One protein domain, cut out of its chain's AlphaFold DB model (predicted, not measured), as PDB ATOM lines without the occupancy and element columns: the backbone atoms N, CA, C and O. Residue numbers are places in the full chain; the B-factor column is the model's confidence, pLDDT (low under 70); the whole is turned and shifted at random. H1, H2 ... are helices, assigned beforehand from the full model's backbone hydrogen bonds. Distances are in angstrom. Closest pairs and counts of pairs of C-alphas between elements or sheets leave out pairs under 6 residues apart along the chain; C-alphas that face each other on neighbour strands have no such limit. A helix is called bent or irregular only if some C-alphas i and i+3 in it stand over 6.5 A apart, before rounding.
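AT A GLANCE: This is residues 292 to 361 and 380 to 464 of the 570 residues of a protein of Pinguiococcus pyrenoidosus (UniProt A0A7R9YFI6). Three long helices, H2a, H4 and H5, stand side by side, with H4 in the middle between the other two; the short helix H3 packs on H4 and H5 near the beginning of H4 and the end of H5. Near the opposite end of these long helices the small helix H1 is set off from them, touching no helix, and a stretch with no named element, residues 305 to 324, leads from it to H2a. The printed part has 155 residues, of which 114 are in five named helices, H1, H2, H3, H4 and H5 in chain order; there is no named strand, and the class is all helix. The whole is loose, with a radius of gyration of the C-alphas of 19.3 A, and elongated, spanning 61 by 35 by 24 A.

HOW THE PARTS SIT: H1, residues 297 to 304, touches no helix. A long link of 20 residues follows it. H2, residues 325 to 359, was assigned as one helix by its hydrogen bonds but is bent: C-alphas 349 and 352 are 6.6 A apart. Its arms, H2a with residues 325 to 349 and H2b with residues 352 to 359, stand at a shallow tilt of 30 degrees. H3, residues 381 to 392, comes after the cut; H2b and H3 are apart, but only just, with their closest C-alphas 8.1 A from each other. H2a and H3 are near each other, with 5 pairs of C-alphas within 10 A. H4, residues 399 to 429, is the hub, touching three other helices. H4 and H2a touch at a shallow tilt of 24 degrees, opposite ways; their closest C-alphas, those of Ser 339 and Gln 416, are 5.0 A apart. H2b is near H4, with 7 pairs within 10 A. H3 and H4 form a helical hairpin over a short link of 6 residues, with a shallow tilt of 22 degrees; H4 touches H3 with residues 399 to 410 alone, and the closest C-alphas are those of Ala 392 and Ala 399, 4.4 A apart. H5, residues 435 to 462, forms a second helical hairpin with H4 over a tight link of 5 residues; the two stand at a shallow tilt of 16 degrees, and their closest C-alphas, those of Ala 428 and Arg 438, are 4.6 A apart. H5 touches H3 with residues 454 to 462 alone, the same way at a shallow tilt of 8 degrees; the C-alphas of Leu 389 and Tyr 462 come closest, at 6.3 A. H3, H4 and H5 make an up and down bundle, each helix running against the one before it. H2a and H5 are apart. Every O i to N i+4 pair is within hydrogen-bond range in H2a, H2b, H3, H4 and H5; in H1 it is 2 of 4.

IN THESE COORDINATES: H1 begins at C-alpha 297, at (15.175, -15.918, -20.386); it is neither bent nor irregular, but only just: C-alphas 299 and 302 are 6.1 A apart. H2a measures 35.6 A from first to last C-alpha and H2b 10.8 A. H3 measures 16.5 A. H4 measures 44.6 A and begins at C-alpha 399, at (39.908, -18.501, 12.868). H5 measures 41.0 A and ends at C-alpha 462, at (38.162, -13.196, 3.059).

THE WHOLE: The two C-alphas farthest apart, those of Gly 306 and Ser 361, are 63.3 A apart. Residues 362 to 379 are not printed, and C-alphas 361 and 380 stand 25.8 A apart across this cut. Of the links printed whole, the one from residue 305 to 324 is long; its C-alphas lie 17 to 32 A from the mean of the C-alphas. The mean pLDDT of the printed part is 88.6, and four residues of this predicted model are under 70: 310, 360, 361 and 395.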
ATOM      1  N   LEU A 292      12.928 -16.461  -6.517       81.38
ATOM      2  CA  LEU A 292      14.197 -15.781  -6.269       81.38
ATOM      3  C   LEU A 292      15.111 -15.744  -7.503       81.38
ATOM      4  O   LEU A 292      16.077 -14.983  -7.501       81.38
ATOM      5  N   SER A 293      14.822 -16.488  -8.580       80.56
ATOM      6  CA  SER A 293      15.559 -16.349  -9.846       80.56
ATOM      7  C   SER A 293      15.175 -15.100 -10.654       80.56
ATOM      8  O   SER A 293      15.891 -14.765 -11.594       80.56
ATOM      9  N   GLY A 294      14.120 -14.369 -10.260       84.69
ATOM     10  CA  GLY A 294      13.702 -13.125 -10.915       84.69
ATOM     11  C   GLY A 294      13.192 -13.353 -12.337       84.69
ATOM     12  O   GLY A 294      12.409 -14.281 -12.550       84.69
ATOM     13  N   PHE A 295      13.622 -12.535 -13.301       85.88
ATOM     14  CA  PHE A 295      13.344 -12.792 -14.717       85.88
ATOM     15  C   PHE A 295      14.167 -13.994 -15.190       85.88
ATOM     16  O   PHE A 295      15.279 -14.209 -14.726       85.88
ATOM     17  N   ASP A 296      13.665 -14.811 -16.108       81.88
ATOM     18  CA  ASP A 296      14.453 -15.933 -16.623       81.88
ATOM     19  C   ASP A 296      14.204 -16.125 -18.112       81.88
ATOM     20  O   ASP A 296      13.166 -16.643 -18.515       81.88
ATOM     21  N   THR A 297      15.183 -15.729 -18.930       78.38
ATOM     22  CA  THR A 297      15.175 -15.918 -20.386       78.38
ATOM     23  C   THR A 297      14.847 -17.359 -20.771       78.38
ATOM     24  O   THR A 297      14.158 -17.586 -21.763       78.38
ATOM     25  N   TRP A 298      15.278 -18.335 -19.970       75.06
ATOM     26  CA  TRP A 298      15.051 -19.753 -20.241       75.06
ATOM     27  C   TRP A 298      13.669 -20.251 -19.848       75.06
ATOM     28  O   TRP A 298      13.228 -21.268 -20.371       75.06
ATOM     29  N   ALA A 299      12.965 -19.535 -18.978       78.75
ATOM     30  CA  ALA A 299      11.548 -19.776 -18.742       78.75
ATOM     31  C   ALA A 299      10.685 -19.012 -19.764       78.75
ATOM     32  O   ALA A 299       9.666 -19.523 -20.225       78.75
ATOM     33  N   GLU A 300      11.101 -17.803 -20.150       80.88
ATOM     34  CA  GLU A 300      10.341 -16.936 -21.050       80.88
ATOM     35  C   GLU A 300      10.391 -17.383 -22.508       80.88
ATOM     36  O   GLU A 300       9.346 -17.474 -23.144       80.88
ATOM     37  N   LEU A 301      11.577 -17.662 -23.057       82.56
ATOM     38  CA  LEU A 301      11.716 -17.976 -24.479       82.56
ATOM     39  C   LEU A 301      10.909 -19.226 -24.874       82.56
ATOM     40  O   LEU A 301      10.141 -19.137 -25.832       82.56
ATOM     41  N   PRO A 302      10.974 -20.360 -24.146       81.19
ATOM     42  CA  PRO A 302      10.104 -21.497 -24.426       81.19
ATOM     43  C   PRO A 302       8.622 -21.136 -24.315       81.19
ATOM     44  O   PRO A 302       7.852 -21.509 -25.194       81.19
ATOM     45  N   ARG A 303       8.224 -20.336 -23.315       80.81
ATOM     46  CA  ARG A 303       6.834 -19.881 -23.158       80.81
ATOM     47  C   ARG A 303       6.359 -19.062 -24.361       80.81
ATOM     48  O   ARG A 303       5.262 -19.313 -24.853       80.81
ATOM     49  N   TYR A 304       7.190 -18.161 -24.886       82.00
ATOM     50  CA  TYR A 304       6.909 -17.427 -26.127       82.00
ATOM     51  C   TYR A 304       6.794 -18.347 -27.347       82.00
ATOM     52  O   TYR A 304       6.010 -18.075 -28.254       82.00
ATOM     53  N   LEU A 305       7.551 -19.444 -27.367       81.69
ATOM     54  CA  LEU A 305       7.524 -20.446 -28.433       81.69
ATOM     55  C   LEU A 305       6.440 -21.524 -28.234       81.69
ATOM     56  O   LEU A 305       6.356 -22.445 -29.043       81.69
ATOM     57  N   GLY A 306       5.623 -21.442 -27.177       83.12
ATOM     58  CA  GLY A 306       4.623 -22.464 -26.848       83.12
ATOM     59  C   GLY A 306       5.220 -23.804 -26.395       83.12
ATOM     60  O   GLY A 306       4.552 -24.833 -26.453       83.12
ATOM     61  N   VAL A 307       6.481 -23.809 -25.960       80.56
ATOM     62  CA  VAL A 307       7.196 -24.982 -25.449       80.56
ATOM     63  C   VAL A 307       7.233 -24.917 -23.925       80.56
ATOM     64  O   VAL A 307       7.748 -23.969 -23.335       80.56
ATOM     65  N   HIS A 308       6.718 -25.949 -23.261       73.62
ATOM     66  CA  HIS A 308       6.810 -26.056 -21.807       73.62
ATOM     67  C   HIS A 308       8.197 -26.574 -21.397       73.62
ATOM     68  O   HIS A 308       8.590 -27.679 -21.764       73.62
ATOM     69  N   MET A 309       8.936 -25.782 -20.617       72.06
ATOM     70  CA  MET A 309      10.196 -26.180 -19.978       72.06
ATOM     71  C   MET A 309      10.088 -26.096 -18.450       72.06
ATOM     72  O   MET A 309       9.032 -25.771 -17.899       72.06
ATOM     73  N   THR A 310      11.177 -26.419 -17.746       63.78
ATOM     74  CA  THR A 310      11.288 -26.236 -16.294       63.78
ATOM     75  C   THR A 310      10.845 -24.822 -15.913       63.78
ATOM     76  O   THR A 310      11.373 -23.859 -16.455       63.78
ATOM     77  N   GLN A 311       9.890 -24.708 -14.982       71.44
ATOM     78  CA  GLN A 311       9.257 -23.448 -14.550       71.44
ATOM     79  C   GLN A 311       8.248 -22.817 -15.532       71.44
ATOM     80  O   GLN A 311       7.913 -21.645 -15.383       71.44
ATOM     81  N   GLY A 312       7.691 -23.574 -16.485       73.25
ATOM     82  CA  GLY A 312       6.706 -23.056 -17.451       73.25
ATOM     83  C   GLY A 312       5.422 -22.459 -16.849       73.25
ATOM     84  O   GLY A 312       4.681 -21.783 -17.556       73.25
ATOM     85  N   THR A 313       5.160 -22.682 -15.561       80.69
ATOM     86  CA  THR A 313       4.000 -22.148 -14.833       80.69
ATOM     87  C   THR A 313       4.343 -20.964 -13.920       80.69
ATOM     88  O   THR A 313       3.463 -20.448 -13.234       80.69
ATOM     89  N   LYS A 314       5.606 -20.517 -13.902       87.38
ATOM     90  CA  LYS A 314       6.046 -19.364 -13.114       87.38
ATOM     91  C   LYS A 314       5.366 -18.090 -13.614       87.38
ATOM     92  O   LYS A 314       5.450 -17.761 -14.797       87.38
ATOM     93  N   VAL A 315       4.745 -17.364 -12.693       89.19
ATOM     94  CA  VAL A 315       4.161 -16.046 -12.955       89.19
ATOM     95  C   VAL A 315       5.289 -15.021 -12.924       89.19
ATOM     96  O   VAL A 315       5.997 -14.924 -11.925       89.19
ATOM     97  N   MET A 316       5.502 -14.288 -14.012       90.31
ATOM     98  CA  MET A 316       6.563 -13.282 -14.087       90.31
ATOM     99  C   MET A 316       6.122 -11.948 -13.467       90.31
ATOM    100  O   MET A 316       4.922 -11.692 -13.372       90.31
ATOM    101  N   PRO A 317       7.059 -11.043 -13.113       91.06
ATOM    102  CA  PRO A 317       6.711  -9.699 -12.636       91.06
ATOM    103  C   PRO A 317       5.820  -8.903 -13.606       91.06
ATOM    104  O   PRO A 317       5.098  -8.003 -13.201       91.06
ATOM    105  N   THR A 318       5.870  -9.227 -14.898       90.31
ATOM    106  CA  THR A 318       5.048  -8.607 -15.946       90.31
ATOM    107  C   THR A 318       3.691  -9.283 -16.149       90.31
ATOM    108  O   THR A 318       2.840  -8.714 -16.826       90.31
ATOM    109  N   ASP A 319       3.462 -10.463 -15.567       91.25
ATOM    110  CA  ASP A 319       2.238 -11.260 -15.728       91.25
ATOM    111  C   ASP A 319       1.167 -10.859 -14.700       91.25
ATOM    112  O   ASP A 319       0.509 -11.703 -14.097       91.25
ATOM    113  N   TRP A 320       0.986  -9.561 -14.458       90.31
ATOM    114  CA  TRP A 320       0.071  -9.066 -13.422       90.31
ATOM    115  C   TRP A 320      -1.409  -9.367 -13.687       90.31
ATOM    116  O   TRP A 320      -2.230  -9.247 -12.781       90.31
ATOM    117  N   THR A 321      -1.754  -9.756 -14.914       89.75
ATOM    118  CA  THR A 321      -3.089 -10.245 -15.277       89.75
ATOM    119  C   THR A 321      -3.306 -11.719 -14.929       89.75
ATOM    120  O   THR A 321      -4.416 -12.204 -15.104       89.75
ATOM    121  N   ASP A 322      -2.270 -12.462 -14.522       89.88
ATOM    122  CA  ASP A 322      -2.426 -13.845 -14.063       89.88
ATOM    123  C   ASP A 322      -3.108 -13.849 -12.687       89.88
ATOM    124  O   ASP A 322      -2.669 -13.156 -11.763       89.88
ATOM    125  N   ASP A 323      -4.154 -14.663 -12.528       87.44
ATOM    126  CA  ASP A 323      -4.917 -14.797 -11.277       87.44
ATOM    127  C   ASP A 323      -4.026 -15.144 -10.068       87.44
ATOM    128  O   ASP A 323      -4.364 -14.864  -8.911       87.44
ATOM    129  N   MET A 324      -2.857 -15.739 -10.327       88.12
ATOM    130  CA  MET A 324      -1.890 -16.128  -9.312       88.12
ATOM    131  C   MET A 324      -0.971 -14.989  -8.848       88.12
ATOM    132  O   MET A 324      -0.327 -15.129  -7.805       88.12
ATOM    133  N   TYR A 325      -0.920 -13.850  -9.549       89.81
ATOM    134  CA  TYR A 325       0.024 -12.759  -9.266       89.81
ATOM    135  C   TYR A 325      -0.080 -12.231  -7.826       89.81
ATOM    136  O   TYR A 325       0.931 -12.039  -7.146       89.81
ATOM    137  N   ARG A 326      -1.306 -12.079  -7.306       89.00
ATOM    138  CA  ARG A 326      -1.535 -11.646  -5.915       89.00
ATOM    139  C   ARG A 326      -0.926 -12.605  -4.887       89.00
ATOM    140  O   ARG A 326      -0.395 -12.170  -3.869       89.00
ATOM    141  N   TYR A 327      -0.970 -13.908  -5.160       89.38
ATOM    142  CA  TYR A 327      -0.421 -14.918  -4.259       89.38
ATOM    143  C   TYR A 327       1.102 -14.945  -4.323       89.38
ATOM    144  O   TYR A 327       1.742 -15.188  -3.303       89.38
ATOM    145  N   VAL A 328       1.686 -14.639  -5.486       90.94
ATOM    146  CA  VAL A 328       3.137 -14.479  -5.631       90.94
ATOM    147  C   VAL A 328       3.642 -13.330  -4.769       90.94
ATOM    148  O   VAL A 328       4.609 -13.520  -4.034       90.94
ATOM    149  N   LEU A 329       2.971 -12.174  -4.789       91.56
ATOM    150  CA  LEU A 329       3.319 -11.046  -3.920       91.56
ATOM    151  C   LEU A 329       3.263 -11.432  -2.435       91.56
ATOM    152  O   LEU A 329       4.256 -11.273  -1.730       91.56
ATOM    153  N   LEU A 330       2.151 -12.019  -1.980       90.19
ATOM    154  CA  LEU A 330       1.999 -12.465  -0.588       90.19
ATOM    155  C   LEU A 330       3.061 -13.496  -0.181       90.19
ATOM    156  O   LEU A 330       3.598 -13.461   0.928       90.19
ATOM    157  N   MET A 331       3.379 -14.432  -1.073       91.44
ATOM    158  CA  MET A 331       4.427 -15.425  -0.855       91.44
ATOM    159  C   MET A 331       5.810 -14.767  -0.765       91.44
ATOM    160  O   MET A 331       6.581 -15.130   0.121       91.44
ATOM    161  N   LEU A 332       6.131 -13.804  -1.635       92.69
ATOM    162  CA  LEU A 332       7.397 -13.066  -1.596       92.69
ATOM    163  C   LEU A 332       7.533 -12.237  -0.312       92.69
ATOM    164  O   LEU A 332       8.614 -12.208   0.271       92.69
ATOM    165  N   GLU A 333       6.448 -11.634   0.179       93.75
ATOM    166  CA  GLU A 333       6.426 -10.936   1.471       93.75
ATOM    167  C   GLU A 333       6.691 -11.889   2.640       93.75
ATOM    168  O   GLU A 333       7.544 -11.613   3.488       93.75
ATOM    169  N   LYS A 334       6.026 -13.052   2.655       90.88
ATOM    170  CA  LYS A 334       6.278 -14.102   3.655       90.88
ATOM    171  C   LYS A 334       7.712 -14.618   3.586       90.88
ATOM    172  O   LYS A 334       8.342 -14.791   4.625       90.88
ATOM    173  N   LEU A 335       8.241 -14.842   2.384       90.44
ATOM    174  CA  LEU A 335       9.615 -15.295   2.171       90.44
ATOM    175  C   LEU A 335      10.626 -14.254   2.659       90.44
ATOM    176  O   LEU A 335      11.585 -14.609   3.344       90.44
ATOM    177  N   HIS A 336      10.394 -12.977   2.353       94.75
ATOM    178  CA  HIS A 336      11.225 -11.879   2.827       94.75
ATOM    179  C   HIS A 336      11.229 -11.799   4.357       94.75
ATOM    180  O   HIS A 336      12.295 -11.923   4.964       94.75
ATOM    181  N   SER A 337      10.050 -11.743   4.982       92.94
ATOM    182  CA  SER A 337       9.902 -11.726   6.444       92.94
ATOM    183  C   SER A 337      10.554 -12.945   7.116       92.94
ATOM    184  O   SER A 337      11.328 -12.807   8.067       92.94
ATOM    185  N   ALA A 338      10.341 -14.148   6.574       91.31
ATOM    186  CA  ALA A 338      10.960 -15.370   7.085       91.31
ATOM    187  C   ALA A 338      12.494 -15.335   6.978       91.31
ATOM    188  O   ALA A 338      13.187 -15.712   7.926       91.31
ATOM    189  N   SER A 339      13.034 -14.854   5.853       93.88
ATOM    190  CA  SER A 339      14.482 -14.723   5.657       93.88
ATOM    191  C   SER A 339      15.106 -13.678   6.589       93.88
ATOM    192  O   SER A 339      16.161 -13.935   7.165       93.88
ATOM    193  N   GLN A 340      14.422 -12.558   6.835       94.75
ATOM    194  CA  GLN A 340      14.845 -11.531   7.787       94.75
ATOM    195  C   GLN A 340      14.855 -12.067   9.222       94.75
ATOM    196  O   GLN A 340      15.849 -11.926   9.934       94.75
ATOM    197  N   SER A 341      13.786 -12.761   9.627       92.06
ATOM    198  CA  SER A 341      13.714 -13.437  10.926       92.06
ATOM    199  C   SER A 341      14.832 -14.467  11.091       92.06
ATOM    200  O   SER A 341      15.416 -14.592  12.168       92.06
ATOM    201  N   TRP A 342      15.160 -15.212  10.034       91.69
ATOM    202  CA  TRP A 342      16.245 -16.186  10.076       91.69
ATOM    203  C   TRP A 342      17.614 -15.528  10.264       91.69
ATOM    204  O   TRP A 342      18.360 -15.974  11.133       91.69
ATOM    205  N   VAL A 343      17.921 -14.453   9.530       94.44
ATOM    206  CA  VAL A 343      19.170 -13.686   9.693       94.44
ATOM    207  C   VAL A 343      19.284 -13.127  11.112       94.44
ATOM    208  O   VAL A 343      20.302 -13.345  11.768       94.44
ATOM    209  N   ALA A 344      18.219 -12.505  11.630       91.12
ATOM    210  CA  ALA A 344      18.193 -11.972  12.991       91.12
ATOM    211  C   ALA A 344      18.401 -13.072  14.051       91.12
ATOM    212  O   ALA A 344      19.198 -12.916  14.978       91.12
ATOM    213  N   ARG A 345      17.741 -14.229  13.891       92.56
ATOM    214  CA  ARG A 345      17.930 -15.388  14.781       92.56
ATOM    215  C   ARG A 345      19.336 -15.972  14.679       92.56
ATOM    216  O   ARG A 345      19.884 -16.366  15.704       92.56
ATOM    217  N   PHE A 346      19.914 -16.055  13.481       92.44
ATOM    218  CA  PHE A 346      21.287 -16.526  13.291       92.44
ATOM    219  C   PHE A 346      22.263 -15.606  14.028       92.44
ATOM    220  O   PHE A 346      23.122 -16.089  14.763       92.44
ATOM    221  N   GLN A 347      22.094 -14.292  13.882       89.88
ATOM    222  CA  GLN A 347      22.920 -13.299  14.559       89.88
ATOM    223  C   GLN A 347      22.865 -13.460  16.085       89.88
ATOM    224  O   GLN A 347      23.886 -13.765  16.697       89.88
ATOM    225  N   GLY A 348      21.676 -13.391  16.689       90.69
ATOM    226  CA  GLY A 348      21.554 -13.449  18.150       90.69
ATOM    227  C   GLY A 348      21.832 -14.825  18.770       90.69
ATOM    228  O   GLY A 348      22.282 -14.919  19.906       90.69
ATOM    229  N   ARG A 349      21.567 -15.933  18.057       92.81
ATOM    230  CA  ARG A 349      21.670 -17.293  18.640       92.81
ATOM    231  C   ARG A 349      22.907 -18.078  18.240       92.81
ATOM    232  O   ARG A 349      23.205 -19.087  18.875       92.81
ATOM    233  N   VAL A 350      23.579 -17.688  17.162       90.25
ATOM    234  CA  VAL A 350      24.763 -18.400  16.663       90.25
ATOM    235  C   VAL A 350      25.968 -17.486  16.690       90.25
ATOM    236  O   VAL A 350      26.992 -17.880  17.233       90.25
ATOM    237  N   LEU A 351      25.842 -16.285  16.129       87.19
ATOM    238  CA  LEU A 351      26.967 -15.384  15.920       87.19
ATOM    239  C   LEU A 351      27.484 -14.789  17.231       87.19
ATOM    240  O   LEU A 351      28.654 -14.965  17.553       87.19
ATOM    241  N   GLU A 352      26.607 -14.151  18.004       87.69
ATOM    242  CA  GLU A 352      26.978 -13.492  19.261       87.69
ATOM    243  C   GLU A 352      27.533 -14.477  20.308       87.69
ATOM    244  O   GLU A 352      28.625 -14.225  20.822       87.69
ATOM    245  N   PRO A 353      26.904 -15.644  20.574       88.31
ATOM    246  CA  PRO A 353      27.472 -16.613  21.514       88.31
ATOM    247  C   PRO A 353      28.797 -17.207  21.029       88.31
ATOM    248  O   PRO A 353      29.663 -17.539  21.834       88.31
ATOM    249  N   PHE A 354      28.957 -17.378  19.715       86.06
ATOM    250  CA  PHE A 354      30.197 -17.895  19.158       86.06
ATOM    251  C   PHE A 354      31.347 -16.894  19.297       86.06
ATOM    252  O   PHE A 354      32.446 -17.309  19.658       86.06
ATOM    253  N   GLU A 355      31.108 -15.604  19.053       85.00
ATOM    254  CA  GLU A 355      32.123 -14.571  19.284       85.00
ATOM    255  C   GLU A 355      32.504 -14.484  20.766       85.00
ATOM    256  O   GLU A 355      33.694 -14.531  21.074       85.00
ATOM    257  N   ALA A 356      31.529 -14.520  21.683       85.88
ATOM    258  CA  ALA A 356      31.804 -14.549  23.122       85.88
ATOM    259  C   ALA A 356      32.718 -15.728  23.522       85.88
ATOM    260  O   ALA A 356      33.717 -15.544  24.213       85.88
ATOM    261  N   LEU A 357      32.442 -16.936  23.008       83.69
ATOM    262  CA  LEU A 357      33.272 -18.123  23.258       83.69
ATOM    263  C   LEU A 357      34.686 -18.017  22.670       83.69
ATOM    264  O   LEU A 357      35.617 -18.650  23.172       83.69
ATOM    265  N   CYS A 358      34.854 -17.285  21.568       81.31
ATOM    266  CA  CYS A 358      36.158 -17.105  20.939       81.31
ATOM    267  C   CYS A 358      37.012 -16.075  21.685       81.31
ATOM    268  O   CYS A 358      38.227 -16.271  21.794       81.31
ATOM    269  N   ASP A 359      36.384 -15.042  22.242       79.69
ATOM    270  CA  ASP A 359      37.059 -13.997  23.014       79.69
ATOM    271  C   ASP A 359      37.465 -14.482  24.422       79.69
ATOM    272  O   ASP A 359      38.548 -14.145  24.900       79.69
ATOM    273  N   GLU A 360      36.697 -15.392  25.041       62.66
ATOM    274  CA  GLU A 360      37.002 -16.010  26.352       62.66
ATOM    275  C   GLU A 360      38.231 -16.940  26.371       62.66
ATOM    276  O   GLU A 360      38.661 -17.414  27.430       62.66
ATOM    277  N   SER A 361      38.882 -17.165  25.224       52.09
ATOM    278  CA  SER A 361      40.241 -17.724  25.224       52.09
ATOM    279  C   SER A 361      41.269 -16.790  25.895       52.09
ATOM    280  O   SER A 361      42.383 -17.220  26.212       52.09
ATOM    281  N   ASP A 380      24.023  -3.234  12.275       82.19
ATOM    282  CA  ASP A 380      24.278  -3.358  10.846       82.19
ATOM    283  C   ASP A 380      24.922  -4.729  10.570       82.19
ATOM    284  O   ASP A 380      26.088  -4.955  10.894       82.19
ATOM    285  N   ALA A 381      24.156  -5.661   9.991       80.50
ATOM    286  CA  ALA A 381      24.601  -7.020   9.667       80.50
ATOM    287  C   ALA A 381      25.915  -7.033   8.862       80.50
ATOM    288  O   ALA A 381      26.733  -7.946   9.005       80.50
ATOM    289  N   MET A 382      26.155  -5.995   8.051       81.50
ATOM    290  CA  MET A 382      27.412  -5.816   7.325       81.50
ATOM    291  C   MET A 382      28.590  -5.513   8.248       81.50
ATOM    292  O   MET A 382      29.685  -6.032   8.021       81.50
ATOM    293  N   ALA A 383      28.382  -4.697   9.282       83.31
ATOM    294  CA  ALA A 383      29.406  -4.395  10.272       83.31
ATOM    295  C   ALA A 383      29.781  -5.655  11.062       83.31
ATOM    296  O   ALA A 383      30.968  -5.946  11.208       83.31
ATOM    297  N   SER A 384      28.788  -6.454  11.474       81.25
ATOM    298  CA  SER A 384      29.028  -7.753  12.115       81.25
ATOM    299  C   SER A 384      29.829  -8.689  11.209       81.25
ATOM    300  O   SER A 384      30.843  -9.232  11.638       81.25
ATOM    301  N   LEU A 385      29.432  -8.839   9.939       81.88
ATOM    302  CA  LEU A 385      30.141  -9.707   8.997       81.88
ATOM    303  C   LEU A 385      31.590  -9.250   8.758       81.88
ATOM    304  O   LEU A 385      32.493 -10.085   8.770       81.88
ATOM    305  N   SER A 386      31.825  -7.947   8.566       83.94
ATOM    306  CA  SER A 386      33.183  -7.410   8.398       83.94
ATOM    307  C   SER A 386      34.041  -7.690   9.630       83.94
ATOM    308  O   SER A 386      35.139  -8.217   9.492       83.94
ATOM    309  N   HIS A 387      33.512  -7.418  10.828       84.62
ATOM    310  CA  HIS A 387      34.220  -7.639  12.088       84.62
ATOM    311  C   HIS A 387      34.661  -9.101  12.262       84.62
ATOM    312  O   HIS A 387      35.806  -9.371  12.634       84.62
ATOM    313  N   ILE A 388      33.779 -10.054  11.950       79.06
ATOM    314  CA  ILE A 388      34.081 -11.490  12.053       79.06
ATOM    315  C   ILE A 388      35.163 -11.889  11.058       79.06
ATOM    316  O   ILE A 388      36.067 -12.651  11.397       79.06
ATOM    317  N   LEU A 389      35.081 -11.389   9.824       81.69
ATOM    318  CA  LEU A 389      36.043 -11.717   8.776       81.69
ATOM    319  C   LEU A 389      37.423 -11.111   9.046       81.69
ATOM    320  O   LEU A 389      38.426 -11.795   8.840       81.69
ATOM    321  N   ASP A 390      37.479  -9.885   9.563       83.31
ATOM    322  CA  ASP A 390      38.731  -9.254   9.985       83.31
ATOM    323  C   ASP A 390      39.352 -10.024  11.167       83.31
ATOM    324  O   ASP A 390      40.545 -10.332  11.154       83.31
ATOM    325  N   SER A 391      38.531 -10.453  12.130       76.75
ATOM    326  CA  SER A 391      38.961 -11.284  13.267       76.75
ATOM    327  C   SER A 391      39.369 -12.708  12.859       76.75
ATOM    328  O   SER A 391      40.191 -13.343  13.522       76.75
ATOM    329  N   ALA A 392      38.825 -13.235  11.757       72.88
ATOM    330  CA  ALA A 392      39.176 -14.545  11.206       72.88
ATOM    331  C   ALA A 392      40.524 -14.557  10.465       72.88
ATOM    332  O   ALA A 392      41.047 -15.634  10.180       72.88
ATOM    333  N   ALA A 393      41.088 -13.393  10.128       74.44
ATOM    334  CA  ALA A 393      42.386 -13.301   9.460       74.44
ATOM    335  C   ALA A 393      43.577 -13.578  10.405       74.44
ATOM    336  O   ALA A 393      44.691 -13.809   9.928       74.44
ATOM    337  N   GLY A 394      43.358 -13.567  11.726       74.88
ATOM    338  CA  GLY A 394      44.363 -13.914  12.736       74.88
ATOM    339  C   GLY A 394      44.698 -15.412  12.785       74.88
ATOM    340  O   GLY A 394      43.980 -16.253  12.250       74.88
ATOM    341  N   SER A 395      45.795 -15.774  13.461       67.19
ATOM    342  CA  SER A 395      46.223 -17.176  13.641       67.19
ATOM    343  C   SER A 395      45.514 -17.901  14.792       67.19
ATOM    344  O   SER A 395      46.013 -18.917  15.281       67.19
ATOM    345  N   ASP A 396      44.389 -17.372  15.266       74.12
ATOM    346  CA  ASP A 396      43.729 -17.879  16.460       74.12
ATOM    347  C   ASP A 396      43.079 -19.239  16.219       74.12
ATOM    348  O   ASP A 396      42.651 -19.595  15.118       74.12
ATOM    349  N   ARG A 397      42.958 -20.007  17.303       77.12
ATOM    350  CA  ARG A 397      42.394 -21.364  17.308       77.12
ATOM    351  C   ARG A 397      40.972 -21.434  16.731       77.12
ATOM    352  O   ARG A 397      40.547 -22.507  16.304       77.12
ATOM    353  N   CYS A 398      40.271 -20.300  16.709       86.31
ATOM    354  CA  CYS A 398      38.905 -20.157  16.218       86.31
ATOM    355  C   CYS A 398      38.802 -19.561  14.805       86.31
ATOM    356  O   CYS A 398      37.697 -19.462  14.277       86.31
ATOM    357  N   ALA A 399      39.914 -19.179  14.167       84.31
ATOM    358  CA  ALA A 399      39.908 -18.501  12.868       84.31
ATOM    359  C   ALA A 399      39.154 -19.296  11.785       84.31
ATOM    360  O   ALA A 399      38.339 -18.749  11.039       84.31
ATOM    361  N   SER A 400      39.356 -20.618  11.734       85.44
ATOM    362  CA  SER A 400      38.673 -21.479  10.759       85.44
ATOM    363  C   SER A 400      37.161 -21.582  10.997       85.44
ATOM    364  O   SER A 400      36.384 -21.616  10.042       85.44
ATOM    365  N   GLN A 401      36.735 -21.578  12.262       88.81
ATOM    366  CA  GLN A 401      35.335 -21.634  12.672       88.81
ATOM    367  C   GLN A 401      34.645 -20.287  12.434       88.81
ATOM    368  O   GLN A 401      33.553 -20.282  11.867       88.81
ATOM    369  N   ARG A 402      35.307 -19.162  12.762       85.88
ATOM    370  CA  ARG A 402      34.860 -17.794  12.427       85.88
ATOM    371  C   ARG A 402      34.585 -17.675  10.934       85.88
ATOM    372  O   ARG A 402      33.507 -17.244  10.541       85.88
ATOM    373  N   ARG A 403      35.510 -18.161  10.099       86.56
ATOM    374  CA  ARG A 403      35.349 -18.158   8.639       86.56
ATOM    375  C   ARG A 403      34.118 -18.946   8.187       86.56
ATOM    376  O   ARG A 403      33.322 -18.427   7.416       86.56
ATOM    377  N   TYR A 404      33.924 -20.163   8.697       89.81
ATOM    378  CA  TYR A 404      32.770 -20.991   8.327       89.81
ATOM    379  C   TYR A 404      31.432 -20.399   8.802       89.81
ATOM    380  O   TYR A 404      30.435 -20.441   8.084       89.81
ATOM    381  N   ILE A 405      31.392 -19.812   9.998       90.06
ATOM    382  CA  ILE A 405      30.186 -19.154  10.513       90.06
ATOM    383  C   ILE A 405      29.879 -17.884   9.712       90.06
ATOM    384  O   ILE A 405      28.720 -17.665   9.358       90.06
ATOM    385  N   ALA A 406      30.899 -17.103   9.350       88.44
ATOM    386  CA  ALA A 406      30.750 -15.955   8.461       88.44
ATOM    387  C   ALA A 406      30.226 -16.363   7.074       88.44
ATOM    388  O   ALA A 406      29.346 -15.695   6.540       88.44
ATOM    389  N   GLU A 407      30.706 -17.479   6.511       91.50
ATOM    390  CA  GLU A 407      30.198 -18.051   5.252       91.50
ATOM    391  C   GLU A 407      28.697 -18.376   5.330       91.50
ATOM    392  O   GLU A 407      27.926 -18.007   4.436       91.50
ATOM    393  N   LEU A 408      28.265 -19.039   6.408       93.00
ATOM    394  CA  LEU A 408      26.858 -19.378   6.630       93.00
ATOM    395  C   LEU A 408      25.993 -18.130   6.823       93.00
ATOM    396  O   LEU A 408      24.926 -18.027   6.213       93.00
ATOM    397  N   PHE A 409      26.458 -17.170   7.626       93.81
ATOM    398  CA  PHE A 409      25.748 -15.913   7.851       93.81
ATOM    399  C   PHE A 409      25.611 -15.107   6.557       93.81
ATOM    400  O   PHE A 409      24.511 -14.687   6.208       93.81
ATOM    401  N   ALA A 410      26.696 -14.953   5.795       93.50
ATOM    402  CA  ALA A 410      26.676 -14.258   4.513       93.50
ATOM    403  C   ALA A 410      25.734 -14.934   3.505       93.50
ATOM    404  O   ALA A 410      25.043 -14.244   2.759       93.50
ATOM    405  N   SER A 411      25.651 -16.270   3.515       92.81
ATOM    406  CA  SER A 411      24.710 -17.032   2.680       92.81
ATOM    407  C   SER A 411      23.247 -16.795   3.081       92.81
ATOM    408  O   SER A 411      22.370 -16.661   2.223       92.81
ATOM    409  N   ALA A 412      22.963 -16.701   4.382       93.56
ATOM    410  CA  ALA A 412      21.636 -16.333   4.870       93.56
ATOM    411  C   ALA A 412      21.283 -14.890   4.486       93.56
ATOM    412  O   ALA A 412      20.200 -14.620   3.964       93.56
ATOM    413  N   TYR A 413      22.234 -13.978   4.674       95.94
ATOM    414  CA  TYR A 413      22.047 -12.558   4.433       95.94
ATOM    415  C   TYR A 413      21.877 -12.235   2.944       95.94
ATOM    416  O   TYR A 413      20.949 -11.519   2.579       95.94
ATOM    417  N   ILE A 414      22.673 -12.837   2.052       96.12
ATOM    418  CA  ILE A 414      22.500 -12.660   0.601       96.12
ATOM    419  C   ILE A 414      21.140 -13.195   0.125       96.12
ATOM    420  O   ILE A 414      20.531 -12.615  -0.771       96.12
ATOM    421  N   THR A 415      20.629 -14.261   0.754       94.44
ATOM    422  CA  THR A 415      19.296 -14.813   0.463       94.44
ATOM    423  C   THR A 415      18.191 -13.847   0.893       94.44
ATOM    424  O   THR A 415      17.244 -13.630   0.137       94.44
ATOM    425  N   GLN A 416      18.325 -13.222   2.067       96.19
ATOM    426  CA  GLN A 416      17.396 -12.191   2.534       96.19
ATOM    427  C   GLN A 416      17.430 -10.933   1.659       96.19
ATOM    428  O   GLN A 416      16.381 -10.425   1.271       96.19
ATOM    429  N   LEU A 417      18.615 -10.453   1.279       97.06
ATOM    430  CA  LEU A 417      18.729  -9.330   0.344       97.06
ATOM    431  C   LEU A 417      18.105  -9.682  -1.013       97.06
ATOM    432  O   LEU A 417      17.504  -8.837  -1.674       97.06
ATOM    433  N   ARG A 418      18.206 -10.946  -1.442       96.94
ATOM    434  CA  ARG A 418      17.628 -11.377  -2.713       96.94
ATOM    435  C   ARG A 418      16.104 -11.427  -2.664       96.94
ATOM    436  O   ARG A 418      15.471 -11.028  -3.640       96.94
ATOM    437  N   SER A 419      15.521 -11.899  -1.563       95.88
ATOM    438  CA  SER A 419      14.064 -11.892  -1.381       95.88
ATOM    439  C   SER A 419      13.512 -10.465  -1.351       95.88
ATOM    440  O   SER A 419      12.506 -10.200  -2.004       95.88
ATOM    441  N   GLU A 420      14.216  -9.540  -0.693       97.69
ATOM    442  CA  GLU A 420      13.898  -8.106  -0.661       97.69
ATOM    443  C   GLU A 420      13.916  -7.492  -2.065       97.69
ATOM    444  O   GLU A 420      12.923  -6.926  -2.514       97.69
ATOM    445  N   HIS A 421      15.011  -7.681  -2.807       97.94
ATOM    446  CA  HIS A 421      15.161  -7.154  -4.163       97.94
ATOM    447  C   HIS A 421      14.068  -7.657  -5.117       97.94
ATOM    448  O   HIS A 421      13.462  -6.874  -5.847       97.94
ATOM    449  N   VAL A 422      13.784  -8.965  -5.108       96.50
ATOM    450  CA  VAL A 422      12.734  -9.537  -5.961       96.50
ATOM    451  C   VAL A 422      11.359  -9.004  -5.558       96.50
ATOM    452  O   VAL A 422      10.588  -8.619  -6.434       96.50
ATOM    453  N   LEU A 423      11.056  -8.917  -4.260       96.44
ATOM    454  CA  LEU A 423       9.803  -8.337  -3.778       96.44
ATOM    455  C   LEU A 423       9.620  -6.888  -4.257       96.44
ATOM    456  O   LEU A 423       8.543  -6.543  -4.743       96.44
ATOM    457  N   LEU A 424      10.667  -6.062  -4.175       97.88
ATOM    458  CA  LEU A 424      10.647  -4.675  -4.650       97.88
ATOM    459  C   LEU A 424      10.364  -4.588  -6.154       97.88
ATOM    460  O   LEU A 424       9.560  -3.755  -6.569       97.88
ATOM    461  N   ILE A 425      10.943  -5.481  -6.965       97.25
ATOM    462  CA  ILE A 425      10.667  -5.554  -8.410       97.25
ATOM    463  C   ILE A 425       9.197  -5.893  -8.684       97.25
ATOM    464  O   ILE A 425       8.556  -5.217  -9.489       97.25
ATOM    465  N   TYR A 426       8.637  -6.903  -8.010       96.12
ATOM    466  CA  TYR A 426       7.222  -7.262  -8.180       96.12
ATOM    467  C   TYR A 426       6.286  -6.135  -7.731       96.12
ATOM    468  O   TYR A 426       5.272  -5.884  -8.383       96.12
ATOM    469  N   LYS A 427       6.625  -5.433  -6.643       96.06
ATOM    470  CA  LYS A 427       5.875  -4.253  -6.192       96.06
ATOM    471  C   LYS A 427       5.956  -3.121  -7.211       96.06
ATOM    472  O   LYS A 427       4.931  -2.545  -7.536       96.06
ATOM    473  N   ALA A 428       7.133  -2.832  -7.763       97.06
ATOM    474  CA  ALA A 428       7.316  -1.754  -8.738       97.06
ATOM    475  C   ALA A 428       6.543  -1.986 -10.051       97.06
ATOM    476  O   ALA A 428       6.072  -1.033 -10.678       97.06
ATOM    477  N   LEU A 429       6.417  -3.252 -10.460       95.62
ATOM    478  CA  LEU A 429       5.741  -3.664 -11.694       95.62
ATOM    479  C   LEU A 429       4.264  -4.034 -11.501       95.62
ATOM    480  O   LEU A 429       3.583  -4.342 -12.480       95.62
ATOM    481  N   ALA A 430       3.750  -3.970 -10.269       95.00
ATOM    482  CA  ALA A 430       2.340  -4.197  -9.994       95.00
ATOM    483  C   ALA A 430       1.451  -3.162 -10.724       95.00
ATOM    484  O   ALA A 430       1.860  -2.014 -10.951       95.00
ATOM    485  N   PRO A 431       0.220  -3.546 -11.110       92.62
ATOM    486  CA  PRO A 431      -0.686  -2.653 -11.813       92.62
ATOM    487  C   PRO A 431      -1.097  -1.500 -10.891       92.62
ATOM    488  O   PRO A 431      -1.172  -1.665  -9.677       92.62
ATOM    489  N   LYS A 432      -1.389  -0.335 -11.481       92.88
ATOM    490  CA  LYS A 432      -1.835   0.887 -10.777       92.88
ATOM    491  C   LYS A 432      -0.827   1.510  -9.797       92.88
ATOM    492  O   LYS A 432      -1.173   2.458  -9.104       92.88
ATOM    493  N   VAL A 433       0.420   1.045  -9.752       94.69
ATOM    494  CA  VAL A 433       1.460   1.725  -8.969       94.69
ATOM    495  C   VAL A 433       1.812   3.055  -9.634       94.69
ATOM    496  O   VAL A 433       2.192   3.076 -10.807       94.69
ATOM    497  N   ALA A 434       1.680   4.150  -8.880       96.75
ATOM    498  CA  ALA A 434       2.064   5.491  -9.317       96.75
ATOM    499  C   ALA A 434       3.538   5.535  -9.747       96.75
ATOM    500  O   ALA A 434       4.383   4.840  -9.175       96.75
ATOM    501  N   GLU A 435       3.860   6.356 -10.745       95.94
ATOM    502  CA  GLU A 435       5.199   6.385 -11.342       95.94
ATOM    503  C   GLU A 435       6.269   6.826 -10.328       95.94
ATOM    504  O   GLU A 435       7.367   6.270 -10.299       95.94
ATOM    505  N   GLU A 436       5.939   7.749  -9.422       96.06
ATOM    506  CA  GLU A 436       6.814   8.181  -8.331       96.06
ATOM    507  C   GLU A 436       7.111   7.030  -7.362       96.06
ATOM    508  O   GLU A 436       8.268   6.802  -6.995       96.06
ATOM    509  N   THR A 437       6.079   6.270  -6.987       97.44
ATOM    510  CA  THR A 437       6.199   5.094  -6.116       97.44
ATOM    511  C   THR A 437       7.011   3.996  -6.795       97.44
ATOM    512  O   THR A 437       7.912   3.426  -6.180       97.44
ATOM    513  N   ARG A 438       6.768   3.736  -8.085       97.00
ATOM    514  CA  ARG A 438       7.565   2.806  -8.894       97.00
ATOM    515  C   ARG A 438       9.036   3.216  -8.911       97.00
ATOM    516  O   ARG A 438       9.905   2.392  -8.633       97.00
ATOM    517  N   ALA A 439       9.326   4.484  -9.195       97.19
ATOM    518  CA  ALA A 439      10.691   5.000  -9.225       97.19
ATOM    519  C   ALA A 439      11.382   4.915  -7.853       97.19
ATOM    520  O   ALA A 439      12.589   4.660  -7.788       97.19
ATOM    521  N   ALA A 440      10.643   5.113  -6.756       97.94
ATOM    522  CA  ALA A 440      11.152   4.934  -5.400       97.94
ATOM    523  C   ALA A 440      11.502   3.464  -5.111       97.94
ATOM    524  O   ALA A 440      12.630   3.188  -4.702       97.94
ATOM    525  N   LEU A 441      10.597   2.528  -5.418       97.94
ATOM    526  CA  LEU A 441      10.813   1.086  -5.239       97.94
ATOM    527  C   LEU A 441      12.008   0.573  -6.056       97.94
ATOM    528  O   LEU A 441      12.835  -0.182  -5.550       97.94
ATOM    529  N   LEU A 442      12.155   1.017  -7.308       97.56
ATOM    530  CA  LEU A 442      13.295   0.642  -8.151       97.56
ATOM    531  C   LEU A 442      14.617   1.214  -7.618       97.56
ATOM    532  O   LEU A 442      15.653   0.549  -7.689       97.56
ATOM    533  N   ARG A 443      14.601   2.425  -7.053       97.81
ATOM    534  CA  ARG A 443      15.776   3.021  -6.400       97.81
ATOM    535  C   ARG A 443      16.171   2.254  -5.141       97.81
ATOM    536  O   ARG A 443      17.360   2.034  -4.920       97.81
ATOM    537  N   GLU A 444      15.192   1.831  -4.350       98.12
ATOM    538  CA  GLU A 444      15.409   0.954  -3.200       98.12
ATOM    539  C   GLU A 444      16.001  -0.389  -3.643       98.12
ATOM    540  O   GLU A 444      17.001  -0.831  -3.079       98.12
ATOM    541  N   GLY A 445      15.494  -0.963  -4.742       97.62
ATOM    542  CA  GLY A 445      16.057  -2.155  -5.379       97.62
ATOM    543  C   GLY A 445      17.554  -2.015  -5.669       97.62
ATOM    544  O   GLY A 445      18.343  -2.851  -5.226       97.62
ATOM    545  N   ARG A 446      17.986  -0.907  -6.295       97.62
ATOM    546  CA  ARG A 446      19.420  -0.617  -6.512       97.62
ATOM    547  C   ARG A 446      20.221  -0.562  -5.209       97.62
ATOM    548  O   ARG A 446      21.315  -1.120  -5.152       97.62
ATOM    549  N   ALA A 447      19.684   0.055  -4.157       97.56
ATOM    550  CA  ALA A 447      20.355   0.110  -2.858       97.56
ATOM    551  C   ALA A 447      20.534  -1.290  -2.236       97.56
ATOM    552  O   ALA A 447      21.557  -1.566  -1.604       97.56
ATOM    553  N   VAL A 448      19.580  -2.205  -2.443       97.75
ATOM    554  CA  VAL A 448      19.715  -3.612  -2.032       97.75
ATOM    555  C   VAL A 448      20.826  -4.318  -2.817       97.75
ATOM    556  O   VAL A 448      21.622  -5.042  -2.213       97.75
ATOM    557  N   ILE A 449      20.956  -4.067  -4.128       97.56
ATOM    558  CA  ILE A 449      22.065  -4.604  -4.941       97.56
ATOM    559  C   ILE A 449      23.417  -4.120  -4.405       97.56
ATOM    560  O   ILE A 449      24.341  -4.920  -4.266       97.56
ATOM    561  N   GLU A 450      23.537  -2.839  -4.047       96.75
ATOM    562  CA  GLU A 450      24.768  -2.290  -3.465       96.75
ATOM    563  C   GLU A 450      25.141  -2.971  -2.138       96.75
ATOM    564  O   GLU A 450      26.311  -3.294  -1.916       96.75
ATOM    565  N   LYS A 451      24.162  -3.235  -1.258       96.88
ATOM    566  CA  LYS A 451      24.382  -4.012  -0.024       96.88
ATOM    567  C   LYS A 451      24.868  -5.425  -0.349       96.88
ATOM    568  O   LYS A 451      25.866  -5.880   0.211       96.88
ATOM    569  N   ALA A 452      24.210  -6.094  -1.289       97.12
ATOM    570  CA  ALA A 452      24.541  -7.454  -1.696       97.12
ATOM    571  C   ALA A 452      25.945  -7.550  -2.329       97.12
ATOM    572  O   ALA A 452      26.708  -8.459  -1.999       97.12
ATOM    573  N   GLN A 453      26.346  -6.567  -3.142       96.94
ATOM    574  CA  GLN A 453      27.700  -6.483  -3.701       96.94
ATOM    575  C   GLN A 453      28.758  -6.370  -2.597       96.94
ATOM    576  O   GLN A 453      29.818  -6.985  -2.699       96.94
ATOM    577  N   LYS A 454      28.492  -5.624  -1.515       96.44
ATOM    578  CA  LYS A 454      29.425  -5.548  -0.378       96.44
ATOM    579  C   LYS A 454      29.615  -6.917   0.283       96.44
ATOM    580  O   LYS A 454      30.753  -7.266   0.589       96.44
ATOM    581  N   VAL A 455      28.548  -7.705   0.450       95.94
ATOM    582  CA  VAL A 455      28.637  -9.089   0.961       95.94
ATOM    583  C   VAL A 455      29.508  -9.948   0.043       95.94
ATOM    584  O   VAL A 455      30.421 -10.622   0.519       95.94
ATOM    585  N   VAL A 456      29.276  -9.893  -1.273       95.81
ATOM    586  CA  VAL A 456      30.077 -10.639  -2.259       95.81
ATOM    587  C   VAL A 456      31.549 -10.230  -2.198       95.81
ATOM    588  O   VAL A 456      32.411 -11.098  -2.091       95.81
ATOM    589  N   ASN A 457      31.848  -8.931  -2.155       94.88
ATOM    590  CA  ASN A 457      33.221  -8.426  -2.064       94.88
ATOM    591  C   ASN A 457      33.940  -8.912  -0.792       94.88
ATOM    592  O   ASN A 457      35.137  -9.206  -0.829       94.88
ATOM    593  N   LEU A 458      33.224  -9.005   0.334       91.56
ATOM    594  CA  LEU A 458      33.760  -9.562   1.577       91.56
ATOM    595  C   LEU A 458      34.067 -11.058   1.434       91.56
ATOM    596  O   LEU A 458      35.158 -11.498   1.799       91.56
ATOM    597  N   LEU A 459      33.149 -11.840   0.861       92.06
ATOM    598  CA  LEU A 459      33.370 -13.269   0.620       92.06
ATOM    599  C   LEU A 459      34.552 -13.511  -0.327       92.06
ATOM    600  O   LEU A 459      35.416 -14.350  -0.071       92.06
ATOM    601  N   GLU A 460      34.641 -12.739  -1.398       94.06
ATOM    602  CA  GLU A 460      35.742 -12.821  -2.352       94.06
ATOM    603  C   GLU A 460      37.100 -12.520  -1.719       94.06
ATOM    604  O   GLU A 460      38.085 -13.198  -2.016       94.06
ATOM    605  N   ARG A 461      37.154 -11.530  -0.822       91.69
ATOM    606  CA  ARG A 461      38.387 -11.136  -0.135       91.69
ATOM    607  C   ARG A 461      38.796 -12.124   0.952       91.69
ATOM    608  O   ARG A 461      39.966 -12.485   1.039       91.69
ATOM    609  N   TYR A 462      37.852 -12.520   1.801       86.38
ATOM    610  CA  TYR A 462      38.162 -13.196   3.059       86.38
ATOM    611  C   TYR A 462      37.786 -14.667   3.078       86.38
ATOM    612  O   TYR A 462      38.318 -15.406   3.899       86.38
ATOM    613  N   VAL A 463      36.901 -15.142   2.207       87.75
ATOM    614  CA  VAL A 463      36.394 -16.523   2.235       87.75
ATOM    615  C   VAL A 463      36.983 -17.367   1.116       87.75
ATOM    616  O   VAL A 463      37.401 -18.503   1.356       87.75
ATOM    617  N   TYR A 464      37.046 -16.833  -0.101       89.38
ATOM    618  CA  TYR A 464      37.465 -17.624  -1.251       89.38
ATOM    619  C   TYR A 464      38.895 -18.139  -1.062       89.38
ATOM    620  O   TYR A 464      39.829 -17.413  -0.733       89.38
TER     621      TYR A 464